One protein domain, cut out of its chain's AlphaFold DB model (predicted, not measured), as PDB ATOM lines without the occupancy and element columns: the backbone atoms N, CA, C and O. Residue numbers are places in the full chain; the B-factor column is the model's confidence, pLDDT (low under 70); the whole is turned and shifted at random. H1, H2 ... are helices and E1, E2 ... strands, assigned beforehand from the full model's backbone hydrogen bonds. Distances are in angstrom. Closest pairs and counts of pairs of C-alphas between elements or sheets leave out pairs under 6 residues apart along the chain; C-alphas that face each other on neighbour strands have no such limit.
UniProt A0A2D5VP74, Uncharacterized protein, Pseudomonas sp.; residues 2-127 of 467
ATOM      1  N   ASN A   2     -33.162 -41.118  40.120       80.31
ATOM      2  CA  ASN A   2     -32.244 -40.586  41.150       80.31
ATOM      3  C   ASN A   2     -30.751 -40.756  40.825       80.31
ATOM      4  O   ASN A   2     -29.979 -39.822  41.004       80.31
ATOM      5  N   ALA A   3     -30.348 -41.933  40.329       86.06
ATOM      6  CA  ALA A   3     -28.963 -42.179  39.926       86.06
ATOM      7  C   ALA A   3     -28.547 -41.295  38.739       86.06
ATOM      8  O   ALA A   3     -27.515 -40.649  38.811       86.06
ATOM      9  N   PHE A   4     -29.387 -41.193  37.708       87.69
ATOM     10  CA  PHE A   4     -29.139 -40.352  36.533       87.69
ATOM     11  C   PHE A   4     -28.993 -38.868  36.909       87.69
ATOM     12  O   PHE A   4     -28.008 -38.222  36.562       87.69
ATOM     13  N   LEU A   5     -29.924 -38.333  37.708       88.00
ATOM     14  CA  LEU A   5     -29.854 -36.941  38.159       88.00
ATOM     15  C   LEU A   5     -28.651 -36.679  39.083       88.00
ATOM     16  O   LEU A   5     -28.032 -35.622  38.997       88.00
ATOM     17  N   GLY A   6     -28.320 -37.619  39.970       85.88
ATOM     18  CA  GLY A   6     -27.251 -37.443  40.954       85.88
ATOM     19  C   GLY A   6     -25.838 -37.710  40.429       85.88
ATOM     20  O   GLY A   6     -24.904 -37.047  40.871       85.88
ATOM     21  N   VAL A   7     -25.673 -38.676  39.524       88.44
ATOM     22  CA  VAL A   7     -24.365 -39.137  39.028       88.44
ATOM     23  C   VAL A   7     -24.011 -38.498  37.693       88.44
ATOM     24  O   VAL A   7     -22.860 -38.124  37.512       88.44
ATOM     25  N   ASP A   8     -24.978 -38.319  36.791       88.88
ATOM     26  CA  ASP A   8     -24.684 -37.855  35.432       88.88
ATOM     27  C   ASP A   8     -24.989 -36.358  35.265       88.88
ATOM     28  O   ASP A   8     -24.167 -35.603  34.751       88.88
ATOM     29  N   ILE A   9     -26.145 -35.897  35.755       91.75
ATOM     30  CA  ILE A   9     -26.598 -34.505  35.570       91.75
ATOM     31  C   ILE A   9     -25.950 -33.542  36.559       91.75
ATOM     32  O   ILE A   9     -25.472 -32.480  36.163       91.75
ATOM     33  N   LEU A  10     -25.944 -33.879  37.852       90.44
ATOM     34  CA  LEU A  10     -25.453 -32.974  38.888       90.44
ATOM     35  C   LEU A  10     -23.970 -32.604  38.696       90.44
ATOM     36  O   LEU A  10     -23.680 -31.412  38.759       90.44
ATOM     37  N   PRO A  11     -23.026 -33.533  38.434       91.31
ATOM     38  CA  PRO A  11     -21.627 -33.149  38.244       91.31
ATOM     39  C   PRO A  11     -21.437 -32.206  37.058       91.31
ATOM     40  O   PRO A  11     -20.787 -31.173  37.202       91.31
ATOM     41  N   GLU A  12     -22.069 -32.504  35.923       90.56
ATOM     42  CA  GLU A  12     -21.994 -31.665  34.724       90.56
ATOM     43  C   GLU A  12     -22.587 -30.270  34.976       90.56
ATOM     44  O   GLU A  12     -21.979 -29.254  34.633       90.56
ATOM     45  N   LEU A  13     -23.732 -30.196  35.666       90.69
ATOM     46  CA  LEU A  13     -24.359 -28.930  36.049       90.69
ATOM     47  C   LEU A  13     -23.446 -28.090  36.952       90.69
ATOM     48  O   LEU A  13     -23.337 -26.883  36.750       90.69
ATOM     49  N   LEU A  14     -22.780 -28.705  37.934       89.19
ATOM     50  CA  LEU A  14     -21.882 -27.998  38.853       89.19
ATOM     51  C   LEU A  14     -20.611 -27.494  38.150       89.19
ATOM     52  O   LEU A  14     -20.121 -26.411  38.482       89.19
ATOM     53  N   PHE A  15     -20.085 -28.260  37.188       87.62
ATOM     54  CA  PHE A  15     -18.851 -27.929  36.475       87.62
ATOM     55  C   PHE A  15     -19.057 -26.954  35.321       87.62
ATOM     56  O   PHE A  15     -18.323 -25.974  35.217       87.62
ATOM     57  N   MET A  16     -20.051 -27.183  34.468       89.19
ATOM     58  CA  MET A  16     -20.265 -26.390  33.256       89.19
ATOM     59  C   MET A  16     -21.385 -25.361  33.406       89.19
ATOM     60  O   MET A  16     -21.542 -24.492  32.545       89.19
ATOM     61  N   GLY A  17     -22.162 -25.418  34.490       88.00
ATOM     62  CA  GLY A  17     -23.283 -24.516  34.764       88.00
ATOM     63  C   GLY A  17     -24.548 -24.818  33.957       88.00
ATOM     64  O   GLY A  17     -25.611 -24.269  34.246       88.00
ATOM     65  N   LYS A  18     -24.450 -25.681  32.940       90.75
ATOM     66  CA  LYS A  18     -25.541 -26.065  32.043       90.75
ATOM     67  C   LYS A  18     -25.399 -27.522  31.651       90.75
ATOM     68  O   LYS A  18     -24.293 -27.960  31.354       90.75
ATOM     69  N   VAL A  19     -26.518 -28.227  31.588       93.88
ATOM     70  CA  VAL A  19     -26.581 -29.604  31.096       93.88
ATOM     71  C   VAL A  19     -27.924 -29.843  30.415       93.88
ATOM     72  O   VAL A  19     -28.970 -29.373  30.876       93.88
ATOM     73  N   GLY A  20     -27.876 -30.529  29.278       93.19
ATOM     74  CA  GLY A  20     -29.041 -30.894  28.488       93.19
ATOM     75  C   GLY A  20     -29.476 -32.322  28.779       93.19
ATOM     76  O   GLY A  20     -28.650 -33.211  28.968       93.19
ATOM     77  N   ILE A  21     -30.781 -32.545  28.795       94.00
ATOM     78  CA  ILE A  21     -31.390 -33.861  28.950       94.00
ATOM     79  C   ILE A  21     -32.329 -34.039  27.777       94.00
ATOM     80  O   ILE A  21     -33.283 -33.274  27.621       94.00
ATOM     81  N   PHE A  22     -32.051 -35.037  26.952       92.12
ATOM     82  CA  PHE A  22     -32.926 -35.396  25.850       92.12
ATOM     83  C   PHE A  22     -33.704 -36.652  26.200       92.12
ATOM     84  O   PHE A  22     -33.154 -37.584  26.791       92.12
ATOM     85  N   ILE A  23     -34.990 -36.635  25.867       90.75
ATOM     86  CA  ILE A  23     -35.909 -37.746  26.081       90.75
ATOM     87  C   ILE A  23     -36.338 -38.211  24.703       90.75
ATOM     88  O   ILE A  23     -36.793 -37.410  23.893       90.75
ATOM     89  N   ASP A  24     -36.191 -39.498  24.443       86.81
ATOM     90  CA  ASP A  24     -36.510 -40.075  23.149       86.81
ATOM     91  C   ASP A  24     -37.311 -41.361  23.323       86.81
ATOM     92  O   ASP A  24     -37.301 -41.984  24.389       86.81
ATOM     93  N   ARG A  25     -38.020 -41.763  22.272       82.75
ATOM     94  CA  ARG A  25     -38.764 -43.019  22.223       82.75
ATOM     95  C   ARG A  25     -38.589 -43.614  20.829       82.75
ATOM     96  O   ARG A  25     -38.872 -42.921  19.851       82.75
ATOM     97  N   PRO A  26     -38.175 -44.887  20.712       73.94
ATOM     98  CA  PRO A  26     -38.029 -45.495  19.402       73.94
ATOM     99  C   PRO A  26     -39.410 -45.583  18.731       73.94
ATOM    100  O   PRO A  26     -40.413 -45.793  19.425       73.94
ATOM    101  N   PRO A  27     -39.495 -45.435  17.397       66.69
ATOM    102  CA  PRO A  27     -40.764 -45.545  16.691       66.69
ATOM    103  C   PRO A  27     -41.371 -46.935  16.925       66.69
ATOM    104  O   PRO A  27     -40.729 -47.961  16.684       66.69
ATOM    105  N   ILE A  28     -42.615 -46.971  17.409       64.12
ATOM    106  CA  ILE A  28     -43.339 -48.220  17.669       64.12
ATOM    107  C   ILE A  28     -43.645 -48.866  16.314       64.12
ATOM    108  O   ILE A  28     -44.493 -48.393  15.560       64.12
ATOM    109  N   SER A  29     -42.935 -49.942  15.982       51.62
ATOM    110  CA  SER A  29     -43.151 -50.714  14.758       51.62
ATOM    111  C   SER A  29     -43.885 -52.014  15.085       51.62
ATOM    112  O   SER A  29     -43.291 -53.078  15.209       51.62
ATOM    113  N   GLY A  30     -45.210 -51.936  15.240       56.62
ATOM    114  CA  GLY A  30     -46.042 -53.123  15.446       56.62
ATOM    115  C   GLY A  30     -47.506 -52.813  15.761       56.62
ATOM    116  O   GLY A  30     -47.815 -51.842  16.438       56.62
ATOM    117  N   ASN A  31     -48.420 -53.662  15.278       56.62
ATOM    118  CA  ASN A  31     -49.864 -53.598  15.573       56.62
ATOM    119  C   ASN A  31     -50.260 -54.445  16.802       56.62
ATOM    120  O   ASN A  31     -51.449 -54.597  17.094       56.62
ATOM    121  N   ARG A  32     -49.298 -55.081  17.486       50.66
ATOM    122  CA  ARG A  32     -49.550 -55.962  18.635       50.66
ATOM    123  C   ARG A  32     -49.172 -55.256  19.931       50.66
ATOM    124  O   ARG A  32     -48.123 -54.641  20.017       50.66
ATOM    125  N   LEU A  33     -49.976 -55.463  20.975       53.47
ATOM    126  CA  LEU A  33     -49.733 -54.952  22.333       53.47
ATOM    127  C   LEU A  33     -48.375 -55.405  22.924       53.47
ATOM    128  O   LEU A  33     -47.870 -54.793  23.854       53.47
ATOM    129  N   SER A  34     -47.783 -56.487  22.395       53.56
ATOM    130  CA  SER A  34     -46.447 -56.980  22.765       53.56
ATOM    131  C   SER A  34     -45.290 -56.166  22.176       53.56
ATOM    132  O   SER A  34     -44.177 -56.259  22.690       53.56
ATOM    133  N   ASP A  35     -45.547 -55.402  21.112       54.78
ATOM    134  CA  ASP A  35     -44.553 -54.599  20.388       54.78
ATOM    135  C   ASP A  35     -44.478 -53.157  20.945       54.78
ATOM    136  O   ASP A  35     -43.597 -52.388  20.573       54.78
ATOM    137  N   ASP A  36     -45.360 -52.802  21.892       56.94
ATOM    138  CA  ASP A  36     -45.482 -51.477  22.532       56.94
ATOM    139  C   ASP A  36     -44.518 -51.280  23.730       56.94
ATOM    140  O   ASP A  36     -44.621 -50.337  24.507       56.94
ATOM    141  N   ASN A  37     -43.530 -52.168  23.890       54.38
ATOM    142  CA  ASN A  37     -42.572 -52.156  25.007       54.38
ATOM    143  C   ASN A  37     -41.459 -51.095  24.888       54.38
ATOM    144  O   ASN A  37     -40.496 -51.115  25.658       54.38
ATOM    145  N   GLY A  38     -41.556 -50.175  23.926       63.78
ATOM    146  CA  GLY A  38     -40.621 -49.063  23.795       63.78
ATOM    147  C   GLY A  38     -40.877 -48.017  24.872       63.78
ATOM    148  O   GLY A  38     -41.572 -47.040  24.605       63.78
ATOM    149  N   TYR A  39     -40.344 -48.214  26.078       74.88
ATOM    150  CA  TYR A  39     -40.315 -47.158  27.091       74.88
ATOM    151  C   TYR A  39     -39.456 -45.989  26.592       74.88
ATOM    152  O   TYR A  39     -38.448 -46.228  25.914       74.88
ATOM    153  N   PRO A  40     -39.814 -44.737  26.925       83.94
ATOM    154  CA  PRO A  40     -38.928 -43.610  26.684       83.94
ATOM    155  C   PRO A  40     -37.567 -43.847  27.350       83.94
ATOM    156  O   PRO A  40     -37.465 -44.517  28.380       83.94
ATOM    157  N   TYR A  41     -36.510 -43.298  26.770       87.50
ATOM    158  CA  TYR A  41     -35.172 -43.306  27.347       87.50
ATOM    159  C   TYR A  41     -34.610 -41.889  27.402       87.50
ATOM    160  O   TYR A  41     -35.086 -40.977  26.730       87.50
ATOM    161  N   MET A  42     -33.610 -41.701  28.259       89.94
ATOM    162  CA  MET A  42     -32.968 -40.412  28.493       89.94
ATOM    163  C   MET A  42     -31.472 -40.527  28.300       89.94
ATOM    164  O   MET A  42     -30.870 -41.527  28.692       89.94
ATOM    165  N   TYR A  43     -30.874 -39.468  27.778       90.50
ATOM    166  CA  TYR A  43     -29.427 -39.328  27.742       90.50
ATOM    167  C   TYR A  43     -29.004 -37.867  27.911       90.50
ATOM    168  O   TYR A  43     -29.814 -36.938  27.835       90.50
ATOM    169  N   VAL A  44     -27.725 -37.691  28.238       92.75
ATOM    170  CA  VAL A  44     -27.141 -36.409  28.637       92.75
ATOM    171  C   VAL A  44     -26.472 -35.746  27.445       92.75
ATOM    172  O   VAL A  44     -25.663 -36.370  26.765       92.75
ATOM    173  N   TYR A  45     -26.758 -34.462  27.256       93.88
ATOM    174  CA  TYR A  45     -25.979 -33.574  26.404       93.88
ATOM    175  C   TYR A  45     -25.102 -32.683  27.272       93.88
ATOM    176  O   TYR A  45     -25.598 -31.930  28.119       93.88
ATOM    177  N   LYS A  46     -23.791 -32.758  27.042       93.69
ATOM    178  CA  LYS A  46     -22.832 -31.843  27.662       93.69
ATOM    179  C   LYS A  46     -23.023 -30.438  27.113       93.69
ATOM    180  O   LYS A  46     -23.573 -30.250  26.026       93.69
ATOM    181  N   ARG A  47     -22.550 -29.434  27.852       90.50
ATOM    182  CA  ARG A  47     -22.712 -28.029  27.450       90.50
ATOM    183  C   ARG A  47     -22.133 -27.749  26.059       90.50
ATOM    184  O   ARG A  47     -22.709 -26.950  25.327       90.50
ATOM    185  N   GLU A  48     -21.018 -28.375  25.700       91.50
ATOM    186  CA  GLU A  48     -20.339 -28.167  24.418       91.50
ATOM    187  C   GLU A  48     -21.125 -28.719  23.228       91.50
ATOM    188  O   GLU A  48     -20.946 -28.244  22.107       91.50
ATOM    189  N   ASP A  49     -21.985 -29.706  23.468       93.44
ATOM    190  CA  ASP A  49     -22.782 -30.370  22.436       93.44
ATOM    191  C   ASP A  49     -24.126 -29.669  22.196       93.44
ATOM    192  O   ASP A  49     -24.854 -30.007  21.266       93.44
ATOM    193  N   ILE A  50     -24.448 -28.648  22.998       92.88
ATOM    194  CA  ILE A  50     -25.635 -27.804  22.847       92.88
ATOM    195  C   ILE A  50     -25.217 -26.517  22.128       92.88
ATOM    196  O   ILE A  50     -24.786 -25.545  22.749       92.88
ATOM    197  N   LEU A  51     -25.334 -26.507  20.801       91.06
ATOM    198  CA  LEU A  51     -24.728 -25.463  19.968       91.06
ATOM    199  C   LEU A  51     -25.561 -24.187  19.903       91.06
ATOM    200  O   LEU A  51     -25.028 -23.084  20.010       91.06
ATOM    201  N   ASN A  52     -26.867 -24.324  19.674       91.69
ATOM    202  CA  ASN A  52     -27.755 -23.178  19.533       91.69
ATOM    203  C   ASN A  52     -29.193 -23.556  19.877       91.69
ATOM    204  O   ASN A  52     -29.639 -24.668  19.605       91.69
ATOM    205  N   TRP A  53     -29.939 -22.622  20.454       92.38
ATOM    206  CA  TRP A  53     -31.342 -22.816  20.772       92.38
ATOM    207  C   TRP A  53     -32.093 -21.489  20.780       92.38
ATOM    208  O   TRP A  53     -31.552 -20.430  21.091       92.38
ATOM    209  N   VAL A  54     -33.383 -21.561  20.475       91.88
ATOM    210  CA  VAL A  54     -34.306 -20.430  20.552       91.88
ATOM    211  C   VAL A  54     -35.441 -20.816  21.489       91.88
ATOM    212  O   VAL A  54     -36.022 -21.895  21.363       91.88
ATOM    213  N   VAL A  55     -35.735 -19.945  22.455       86.25
ATOM    214  CA  VAL A  55     -36.782 -20.160  23.462       86.25
ATOM    215  C   VAL A  55     -37.913 -19.168  23.245       86.25
ATOM    216  O   VAL A  55     -37.695 -17.956  23.239       86.25
ATOM    217  N   ASP A  56     -39.134 -19.680  23.144       86.38
ATOM    218  CA  ASP A  56     -40.354 -18.891  23.247       86.38
ATOM    219  C   ASP A  56     -40.809 -18.843  24.718       86.38
ATOM    220  O   ASP A  56     -41.004 -19.872  25.372       86.38
ATOM    221  N   ARG A  57     -41.016 -17.629  25.248       72.38
ATOM    222  CA  ARG A  57     -41.313 -17.365  26.671       72.38
ATOM    223  C   ARG A  57     -42.529 -18.123  27.208       72.38
ATOM    224  O   ARG A  57     -42.633 -18.294  28.417       72.38
ATOM    225  N   ARG A  58     -43.465 -18.530  26.346       70.06
ATOM    226  CA  ARG A  58     -44.701 -19.228  26.752       70.06
ATOM    227  C   ARG A  58     -44.711 -20.718  26.436       70.06
ATOM    228  O   ARG A  58     -45.540 -21.438  26.980       70.06
ATOM    229  N   LYS A  59     -43.858 -21.156  25.516       68.62
ATOM    230  CA  LYS A  59     -44.030 -22.413  24.779       68.62
ATOM    231  C   LYS A  59     -42.787 -23.307  24.783       68.62
ATOM    232  O   LYS A  59     -42.814 -24.358  24.151       68.62
ATOM    233  N   GLY A  60     -41.740 -22.909  25.508       81.50
ATOM    234  CA  GLY A  60     -40.492 -23.661  25.613       81.50
ATOM    235  C   GLY A  60     -39.587 -23.439  24.402       81.50
ATOM    236  O   GLY A  60     -39.604 -22.370  23.794       81.50
ATOM    237  N   PHE A  61     -38.773 -24.434  24.059       86.69
ATOM    238  CA  PHE A  61     -37.881 -24.356  22.904       86.69
ATOM    239  C   PHE A  61     -38.677 -24.324  21.590       86.69
ATOM    240  O   PHE A  61     -39.550 -25.161  21.358       86.69
ATOM    241  N   SER A  62     -38.373 -23.358  20.721       89.25
ATOM    242  CA  SER A  62     -38.899 -23.303  19.352       89.25
ATOM    243  C   SER A  62     -37.995 -24.042  18.370       89.25
ATOM    244  O   SER A  62     -38.482 -24.636  17.410       89.25
ATOM    245  N   SER A  63     -36.685 -24.003  18.608       91.62
ATOM    246  CA  SER A  63     -35.692 -24.743  17.835       91.62
ATOM    247  C   SER A  63     -34.438 -24.999  18.659       91.62
ATOM    248  O   SER A  63     -34.070 -24.161  19.485       91.62
ATOM    249  N   ILE A  64     -33.770 -26.119  18.409       93.88
ATOM    250  CA  ILE A  64     -32.507 -26.482  19.050       93.88
ATOM    251  C   ILE A  64     -31.603 -27.229  18.067       93.88
ATOM    252  O   ILE A  64     -32.082 -27.975  17.218       93.88
ATOM    253  N   LEU A  65     -30.301 -26.993  18.181       93.44
ATOM    254  CA  LEU A  65     -29.254 -27.665  17.431       93.44
ATOM    255  C   LEU A  65     -28.312 -28.350  18.418       93.44
ATOM    256  O   LEU A  65     -27.691 -27.683  19.253       93.44
ATOM    257  N   LEU A  66     -28.218 -29.667  18.299       93.44
ATOM    258  CA  LEU A  66     -27.383 -30.527  19.127       93.44
ATOM    259  C   LEU A  66     -26.317 -31.202  18.266       93.44
ATOM    260  O   LEU A  66     -26.526 -31.407  17.070       93.44
ATOM    261  N   ARG A  67     -25.184 -31.546  18.872       93.62
ATOM    262  CA  ARG A  67     -24.108 -32.309  18.241       93.62
ATOM    263  C   ARG A  67     -24.101 -33.737  18.776       93.62
ATOM    264  O   ARG A  67     -24.032 -33.936  19.983       93.62
ATOM    265  N   ASP A  68     -24.120 -34.696  17.862       91.25
ATOM    266  CA  ASP A  68     -24.062 -36.129  18.125       91.25
ATOM    267  C   ASP A  68     -22.742 -36.704  17.575       91.25
ATOM    268  O   ASP A  68     -22.181 -36.210  16.591       91.25
ATOM    269  N   TYR A  69     -22.249 -37.766  18.212       89.81
ATOM    270  CA  TYR A  69     -21.059 -38.502  17.786       89.81
ATOM    271  C   TYR A  69     -21.440 -39.949  17.496       89.81
ATOM    272  O   TYR A  69     -21.895 -40.660  18.393       89.81
ATOM    273  N   ILE A  70     -21.232 -40.390  16.256       88.38
ATOM    274  CA  ILE A  70     -21.509 -41.765  15.838       88.38
ATOM    275  C   ILE A  70     -20.190 -42.486  15.579       88.38
ATOM    276  O   ILE A  70     -19.297 -41.968  14.910       88.38
ATOM    277  N   TYR A  71     -20.065 -43.686  16.140       88.38
ATOM    278  CA  TYR A  71     -18.943 -44.572  15.870       88.38
ATOM    279  C   TYR A  71     -19.219 -45.371  14.601       88.38
ATOM    280  O   TYR A  71     -20.234 -46.058  14.506       88.38
ATOM    281  N   ASP A  72     -18.289 -45.304  13.658       87.88
ATOM    282  CA  ASP A  72     -18.247 -46.190  12.504       87.88
ATOM    283  C   ASP A  72     -17.456 -47.450  12.874       87.88
ATOM    284  O   ASP A  72     -16.342 -47.358  13.407       87.88
ATOM    285  N   TYR A  73     -18.041 -48.622  12.638       86.81
ATOM    286  CA  TYR A  73     -17.512 -49.910  13.079       86.81
ATOM    287  C   TYR A  73     -17.023 -50.740  11.895       86.81
ATOM    288  O   TYR A  73     -17.685 -50.843  10.868       86.81
ATOM    289  N   ASP A  74     -15.885 -51.409  12.069       86.56
ATOM    290  CA  ASP A  74     -15.393 -52.384  11.099       86.56
ATOM    291  C   ASP A  74     -16.319 -53.608  11.037       86.56
ATOM    292  O   ASP A  74     -16.477 -54.316  12.034       86.56
ATOM    293  N   GLU A  75     -16.857 -53.927   9.859       86.62
ATOM    294  CA  GLU A  75     -17.721 -55.097   9.648       86.62
ATOM    295  C   GLU A  75     -17.044 -56.427  10.025       86.62
ATOM    296  O   GLU A  75     -17.723 -57.399  10.360       86.62
ATOM    297  N   LYS A  76     -15.704 -56.503   9.976       84.81
ATOM    298  CA  LYS A  76     -14.968 -57.748  10.257       84.81
ATOM    299  C   LYS A  76     -14.576 -57.918  11.715       84.81
ATOM    300  O   LYS A  76     -14.590 -59.042  12.214       84.81
ATOM    301  N   THR A  77     -14.154 -56.842  12.372       87.62
ATOM    302  CA  THR A  77     -13.622 -56.907  13.742       87.62
ATOM    303  C   THR A  77     -14.601 -56.394  14.792       87.62
ATOM    304  O   THR A  77     -14.456 -56.738  15.964       87.62
ATOM    305  N   GLY A  78     -15.604 -55.606  14.393       87.00
ATOM    306  CA  GLY A  78     -16.543 -54.952  15.302       87.00
ATOM    307  C   GLY A  78     -15.908 -53.843  16.144       87.00
ATOM    308  O   GLY A  78     -16.519 -53.395  17.112       87.00
ATOM    309  N   PHE A  79     -14.684 -53.407  15.819       89.31
ATOM    310  CA  PHE A  79     -14.030 -52.293  16.502       89.31
ATOM    311  C   PHE A  79     -14.370 -50.953  15.836       89.31
ATOM    312  O   PHE A  79     -14.498 -50.901  14.611       89.31
ATOM    313  N   PRO A  80     -14.492 -49.863  16.618       87.50
ATOM    314  CA  PRO A  80     -14.720 -48.536  16.067       87.50
ATOM    315  C   PRO A  80     -13.478 -48.067  15.297       87.50
ATOM    316  O   PRO A  80     -12.380 -48.006  15.853       87.50
ATOM    317  N   ILE A  81     -13.652 -47.740  14.017       87.69
ATOM    318  CA  ILE A  81     -12.594 -47.226  13.135       87.69
ATOM    319  C   ILE A  81     -12.541 -45.702  13.218       87.69
ATOM    320  O   ILE A  81     -11.462 -45.108  13.278       87.69
ATOM    321  N   LYS A  82     -13.711 -45.059  13.189       89.12
ATOM    322  CA  LYS A  82     -13.843 -43.611  13.042       89.12
ATOM    323  C   LYS A  82     -14.987 -43.095  13.908       89.12
ATOM    324  O   LYS A  82     -15.941 -43.812  14.188       89.12
ATOM    325  N   VAL A  83     -14.868 -41.845  14.340       88.69
ATOM    326  CA  VAL A  83     -15.963 -41.092  14.955       88.69
ATOM    327  C   VAL A  83     -16.398 -40.037  13.953       88.69
ATOM    328  O   VAL A  83     -15.571 -39.242  13.500       88.69
ATOM    329  N   GLU A  84     -17.672 -40.051  13.587       88.50
ATOM    330  CA  GLU A  84     -18.286 -39.045  12.730       88.50
ATOM    331  C   GLU A  84     -19.155 -38.100  13.560       88.50
ATOM    332  O   GLU A  84     -19.846 -38.515  14.491       88.50
ATOM    333  N   GLU A  85     -19.081 -36.811  13.234       90.38
ATOM    334  CA  GLU A  85     -19.892 -35.770  13.860       90.38
ATOM    335  C   GLU A  85     -21.168 -35.577  13.048       90.38
ATOM    336  O   GLU A  85     -21.107 -35.332  11.841       90.38
ATOM    337  N   GLN A  86     -22.311 -35.638  13.721       91.88
ATOM    338  CA  GLN A  86     -23.613 -35.331  13.143       91.88
ATOM    339  C   GLN A  86     -24.308 -34.262  13.979       91.88
ATOM    340  O   GLN A  86     -23.988 -34.047  15.148       91.88
ATOM    341  N   TYR A  87     -25.258 -33.560  13.375       92.88
ATOM    342  CA  TYR A  87     -25.958 -32.457  14.011       92.88
ATOM    343  C   TYR A  87     -27.456 -32.721  14.000       92.88
ATOM    344  O   TYR A  87     -28.080 -32.818  12.950       92.88
ATOM    345  N   ARG A  88     -28.058 -32.794  15.181       91.81
ATOM    346  CA  ARG A  88     -29.498 -32.971  15.341       91.81
ATOM    347  C   ARG A  88     -30.160 -31.608  15.448       91.81
ATOM    348  O   ARG A  88     -30.049 -30.924  16.468       91.81
ATOM    349  N   PHE A  89     -30.853 -31.207  14.392       92.31
ATOM    350  CA  PHE A  89     -31.655 -29.995  14.367       92.31
ATOM    351  C   PHE A  89     -33.116 -30.328  14.634       92.31
ATOM    352  O   PHE A  89     -33.728 -31.116  13.921       92.31
ATOM    353  N   MET A  90     -33.692 -29.702  15.654       92.25
ATOM    354  CA  MET A  90     -35.099 -29.860  15.989       92.25
ATOM    355  C   MET A  90     -35.808 -28.527  15.909       92.25
ATOM    356  O   MET A  90     -35.320 -27.514  16.417       92.25
ATOM    357  N   ARG A  91     -36.994 -28.532  15.310       92.81
ATOM    358  CA  ARG A  91     -37.840 -27.353  15.191       92.81
ATOM    359  C   ARG A  91     -39.283 -27.708  15.491       92.81
ATOM    360  O   ARG A  91     -39.826 -28.692  15.003       92.81
ATOM    361  N   ARG A  92     -39.935 -26.849  16.261       89.88
ATOM    362  CA  ARG A  92     -41.369 -26.951  16.505       89.88
ATOM    363  C   ARG A  92     -42.158 -26.578  15.243       89.88
ATOM    364  O   ARG A  92     -41.957 -25.496  14.686       89.88
ATOM    365  N   ALA A  93     -43.075 -27.451  14.846       87.75
ATOM    366  CA  ALA A  93     -44.038 -27.266  13.766       87.75
ATOM    367  C   ALA A  93     -45.481 -27.283  14.318       87.75
ATOM    368  O   ALA A  93     -45.702 -27.520  15.507       87.75
ATOM    369  N   ASP A  94     -46.473 -27.011  13.466       81.88
ATOM    370  CA  ASP A  94     -47.884 -26.962  13.884       81.88
ATOM    371  C   ASP A  94     -48.437 -28.344  14.275       81.88
ATOM    372  O   ASP A  94     -49.268 -28.442  15.176       81.88
ATOM    373  N   ASN A  95     -47.920 -29.407  13.647       81.44
ATOM    374  CA  ASN A  95     -48.357 -30.794  13.836       81.44
ATOM    375  C   ASN A  95     -47.387 -31.636  14.689       81.44
ATOM    376  O   ASN A  95     -47.479 -32.857  14.664       81.44
ATOM    377  N   GLY A  96     -46.428 -31.015  15.384       85.81
ATOM    378  CA  GLY A  96     -45.447 -31.738  16.199       85.81
ATOM    379  C   GLY A  96     -44.053 -31.118  16.178       85.81
ATOM    380  O   GLY A  96     -43.893 -29.911  15.975       85.81
ATOM    381  N   VAL A  97     -43.026 -31.942  16.369       88.00
ATOM    382  CA  VAL A  97     -41.615 -31.528  16.311       88.00
ATOM    383  C   VAL A  97     -40.948 -32.176  15.105       88.00
ATOM    384  O   VAL A  97     -40.944 -33.395  14.978       88.00
ATOM    385  N   GLU A  98     -40.380 -31.354  14.227       90.19
ATOM    386  CA  GLU A  98     -39.558 -31.796  13.102       90.19
ATOM    387  C   GLU A  98     -38.122 -32.017  13.585       90.19
ATOM    388  O   GLU A  98     -37.518 -31.107  14.160       90.19
ATOM    389  N   VAL A  99     -37.578 -33.207  13.338       89.88
ATOM    390  CA  VAL A  99     -36.197 -33.593  13.641       89.88
ATOM    391  C   VAL A  99     -35.465 -33.853  12.327       89.88
ATOM    392  O   VAL A  99     -35.909 -34.665  11.519       89.88
ATOM    393  N   ARG A 100     -34.338 -33.171  12.113       90.69
ATOM    394  CA  ARG A 100     -33.429 -33.381  10.980       90.69
ATOM    395  C   ARG A 100     -32.044 -33.737  11.485       90.69
ATOM    396  O   ARG A 100     -31.551 -33.109  12.426       90.69
ATOM    397  N   ILE A 101     -31.427 -34.723  10.851       90.38
ATOM    398  CA  ILE A 101     -30.052 -35.129  11.129       90.38
ATOM    399  C   ILE A 101     -29.191 -34.592   9.992       90.38
ATOM    400  O   ILE A 101     -29.351 -34.981   8.840       90.38
ATOM    401  N   LEU A 102     -28.306 -33.664  10.332       89.94
ATOM    402  CA  LEU A 102     -27.468 -32.918   9.409       89.94
ATOM    403  C   LEU A 102     -26.017 -33.397   9.505       89.94
ATOM    404  O   LEU A 102     -25.499 -33.670  10.590       89.94
ATOM    405  N   SER A 103     -25.335 -33.425   8.367       89.44
ATOM    406  CA  SER A 103     -23.883 -33.568   8.286       89.44
ATOM    407  C   SER A 103     -23.181 -32.247   8.614       89.44
ATOM    408  O   SER A 103     -23.805 -31.189   8.733       89.44
ATOM    409  N   LYS A 104     -21.850 -32.282   8.725       85.19
ATOM    410  CA  LYS A 104     -21.003 -31.098   8.937       85.19
ATOM    411  C   LYS A 104     -21.195 -30.017   7.870       85.19
ATOM    412  O   LYS A 104     -21.085 -28.832   8.181       85.19
ATOM    413  N   ASP A 105     -21.546 -30.421   6.654       85.00
ATOM    414  CA  ASP A 105     -21.802 -29.521   5.525       85.00
ATOM    415  C   ASP A 105     -23.263 -29.031   5.454       85.00
ATOM    416  O   ASP A 105     -23.659 -28.382   4.492       85.00
ATOM    417  N   SER A 106     -24.062 -29.274   6.506       81.81
ATOM    418  CA  SER A 106     -25.492 -28.920   6.591       81.81
ATOM    419  C   SER A 106     -26.395 -29.640   5.583       81.81
ATOM    420  O   SER A 106     -27.490 -29.166   5.287       81.81
ATOM    421  N   GLU A 107     -25.949 -30.785   5.068       85.56
ATOM    422  CA  GLU A 107     -26.762 -31.685   4.248       85.56
ATOM    423  C   GLU A 107     -27.547 -32.653   5.138       85.56
ATOM    424  O   GLU A 107     -27.004 -33.159   6.123       85.56
ATOM    425  N   ASP A 108     -28.812 -32.910   4.799       84.94
ATOM    426  CA  ASP A 108     -29.640 -33.898   5.494       84.94
ATOM    427  C   ASP A 108     -29.093 -35.313   5.216       84.94
ATOM    428  O   ASP A 108     -28.965 -35.727   4.062       84.94
ATOM    429  N   ILE A 109     -28.740 -36.045   6.277       83.06
ATOM    430  CA  ILE A 109     -28.250 -37.433   6.206       83.06
ATOM    431  C   ILE A 109     -29.427 -38.406   6.086       83.06
ATOM    432  O   ILE A 109     -29.348 -39.403   5.370       83.06
ATOM    433  N   GLU A 110     -30.519 -38.105   6.787       81.69
ATOM    434  CA  GLU A 110     -31.732 -38.917   6.854       81.69
ATOM    435  C   GLU A 110     -32.970 -38.070   6.547       81.69
ATOM    436  O   GLU A 110     -32.955 -36.842   6.677       81.69
ATOM    437  N   ASP A 111     -34.061 -38.738   6.166       82.44
ATOM    438  CA  ASP A 111     -35.345 -38.077   5.948       82.44
ATOM    439  C   ASP A 111     -35.858 -37.429   7.253       82.44
ATOM    440  O   ASP A 111     -35.740 -38.027   8.327       82.44
ATOM    441  N   PRO A 112     -36.472 -36.229   7.191       85.19
ATOM    442  CA  PRO A 112     -36.996 -35.557   8.375       85.19
ATOM    443  C   PRO A 112     -38.012 -36.419   9.133       85.19
ATOM    444  O   PRO A 112     -39.027 -36.850   8.579       85.19
ATOM    445  N   ILE A 113     -37.773 -36.610  10.429       86.12
ATOM    446  CA  ILE A 113     -38.658 -37.367  11.317       86.12
ATOM    447  C   ILE A 113     -39.612 -36.386  12.002       86.12
ATOM    448  O   ILE A 113     -39.185 -35.409  12.617       86.12
ATOM    449  N   MET A 114     -40.914 -36.654  11.923       84.62
ATOM    450  CA  MET A 114     -41.939 -35.882  12.630       84.62
ATOM    451  C   MET A 114     -42.357 -36.609  13.907       84.62
ATOM    452  O   MET A 114     -42.929 -37.695  13.848       84.62
ATOM    453  N   LEU A 115     -42.093 -35.995  15.059       83.88
ATOM    454  CA  LEU A 115     -42.537 -36.478  16.365       83.88
ATOM    455  C   LEU A 115     -43.922 -35.911  16.696       83.88
ATOM    456  O   LEU A 115     -44.119 -34.694  16.648       83.88
ATOM    457  N   ASP A 116     -44.854 -36.776  17.101       84.06
ATOM    458  CA  ASP A 116     -46.219 -36.414  17.521       84.06
ATOM    459  C   ASP A 116     -46.253 -35.896  18.973       84.06
ATOM    460  O   ASP A 116     -46.861 -36.476  19.869       84.06
ATOM    461  N   ILE A 117     -45.492 -34.830  19.239       83.75
ATOM    462  CA  ILE A 117     -45.360 -34.215  20.566       83.75
ATOM    463  C   ILE A 117     -45.440 -32.696  20.412       83.75
ATOM    464  O   ILE A 117     -44.832 -32.133  19.499       83.75
ATOM    465  N   PRO A 118     -46.170 -31.983  21.290       84.44
ATOM    466  CA  PRO A 118     -46.387 -30.541  21.144       84.44
ATOM    467  C   PRO A 118     -45.169 -29.673  21.502       84.44
ATOM    468  O   PRO A 118     -45.152 -28.477  21.184       84.44
ATOM    469  N   GLU A 119     -44.191 -30.229  22.218       87.06
ATOM    470  CA  GLU A 119     -42.995 -29.548  22.720       87.06
ATOM    471  C   GLU A 119     -41.746 -30.355  22.345       87.06
ATOM    472  O   GLU A 119     -41.793 -31.579  22.264       87.06
ATOM    473  N   ILE A 120     -40.623 -29.668  22.110       90.25
ATOM    474  CA  ILE A 120     -39.338 -30.329  21.843       90.25
ATOM    475  C   ILE A 120     -38.948 -31.134  23.093       90.25
ATOM    476  O   ILE A 120     -38.915 -30.537  24.174       90.25
ATOM    477  N   PRO A 121     -38.629 -32.439  22.976       91.00
ATOM    478  CA  PRO A 121     -38.378 -33.315  24.119       91.00
ATOM    479  C   PRO A 121     -36.954 -33.132  24.681       91.00
ATOM    480  O   PRO A 121     -36.172 -34.067  24.840       91.00
ATOM    481  N   PHE A 122     -36.606 -31.879  24.973       92.62
ATOM    482  CA  PHE A 122     -35.312 -31.460  25.489       92.62
ATOM    483  C   PHE A 122     -35.492 -30.551  26.706       92.62
ATOM    484  O   PHE A 122     -36.216 -29.552  26.666       92.62
ATOM    485  N   VAL A 123     -34.790 -30.880  27.784       91.69
ATOM    486  CA  VAL A 123     -34.789 -30.144  29.047       91.69
ATOM    487  C   VAL A 123     -33.395 -29.585  29.289       91.69
ATOM    488  O   VAL A 123     -32.411 -30.315  29.249       91.69
ATOM    489  N   LEU A 124     -33.310 -28.285  29.570       91.19
ATOM    490  CA  LEU A 124     -32.057 -27.620  29.922       91.19
ATOM    491  C   LEU A 124     -32.074 -27.268  31.408       91.19
ATOM    492  O   LEU A 124     -32.857 -26.413  31.835       91.19
ATOM    493  N   ALA A 125     -31.195 -27.905  32.176       90.56
ATOM    494  CA  ALA A 125     -30.901 -27.497  33.541       90.56
ATOM    495  C   ALA A 125     -29.765 -26.466  33.515       90.56
ATOM    496  O   ALA A 125     -28.730 -26.683  32.885       90.56
ATOM    497  N   GLU A 126     -29.973 -25.329  34.178       88.50
ATOM    498  CA  GLU A 126     -29.032 -24.209  34.191       88.50
ATOM    499  C   GLU A 126     -28.957 -23.584  35.587       88.50
ATOM    500  O   GLU A 126     -29.983 -23.330  36.226       88.50
ATOM    501  N   ILE A 127     -27.729 -23.300  36.014       87.12
ATOM    502  CA  ILE A 127     -27.398 -22.418  37.135       87.12
ATOM    503  C   ILE A 127     -26.750 -21.137  36.593       87.12
ATOM    504  O   ILE A 127     -26.252 -21.116  35.469       87.12
TER     505      ILE A 127
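Overview. This is residues 2 to 127 of the 467 residues of an uncharacterized protein of Pseudomonas sp. (UniProt A0A2D5VP74). A long, twisted sheet of five strands, E3 to E7, makes a wall; a smaller sheet, E2, E1 and E8, lies partly over one face of it, and helix H1 covers the small sheet's far side. The paired strands E4 and E5 reach out along the longest axis, and residues 30 to 35 of the loop between E1 and E2 stick out on their own. The printed part has 126 residues with one named helix and eight named strands, in the order H1 E1 E2 E3 E4 E5 E6 E7 E8; it is mostly strand, and both sheets are antiparallel. It is only just compact, close to loose, with a radius of gyration of the C-alphas of 16.4 A and spans of 47 by 37 by 36 A.

Arrangement. Start with H1, residues 2 to 16, and E1, residues 18 to 24; their closest C-alphas are those of Leu 13 and Val 19, 5.5 A apart. E1 is the inner strand between E2, residues 41 to 45, and E8, residues 122 to 126. Look for N 22 and O 43 at 3.1 A, and N 21 and O 123 at 2.8 A, within hydrogen-bond range. H1 is on one face of this sheet, making two layers, a helix on one face of a sheet, at a height of 8.8 A over the sheet; on the local plane it runs along E1 at 12 degrees. In H1, 7 of 11 O i to N i+4 pairs are within hydrogen-bond range. Next comes a meander, each strand the antiparallel neighbour of the one before: E3, residues 50 to 56; E4, 60 to 73; E5, 80 to 93; E6, 96 to 102; E7, 113 to 115. Within hydrogen-bond range are N 54 and O 63 at 2.9 A, N 68 and O 86 at 2.8 A, N 89 and O 100 at 2.8 A, and N 99 and O 113 at 2.8 A. E4 bends by 62 degrees at residue 63. Between the sheets, the closest C-alphas of E1 and E3 are those of Gly 20 and Ile 50, 7.3 A apart. H1 is not on the larger sheet.

Along the chain. Find C-alpha 2 at (-32.244, -40.586, 41.150); from there H1 runs 20.2 A. E1 is 19.9 A long, E4 37.1 A, E5 36.3 A and E6 19.3 A. E8 ends at C-alpha 126, (-29.032, -24.209, 34.191).

Size, cuts and confidence. The C-alphas of Arg 58 and Lys 76 are the two farthest apart, 51.4 A. The printed part has no cut, and the link from E1 to E2, 16 residues, is long. Mean pLDDT of the printed part is 85.0; residues 27 to 38 and residue 59 are under 70.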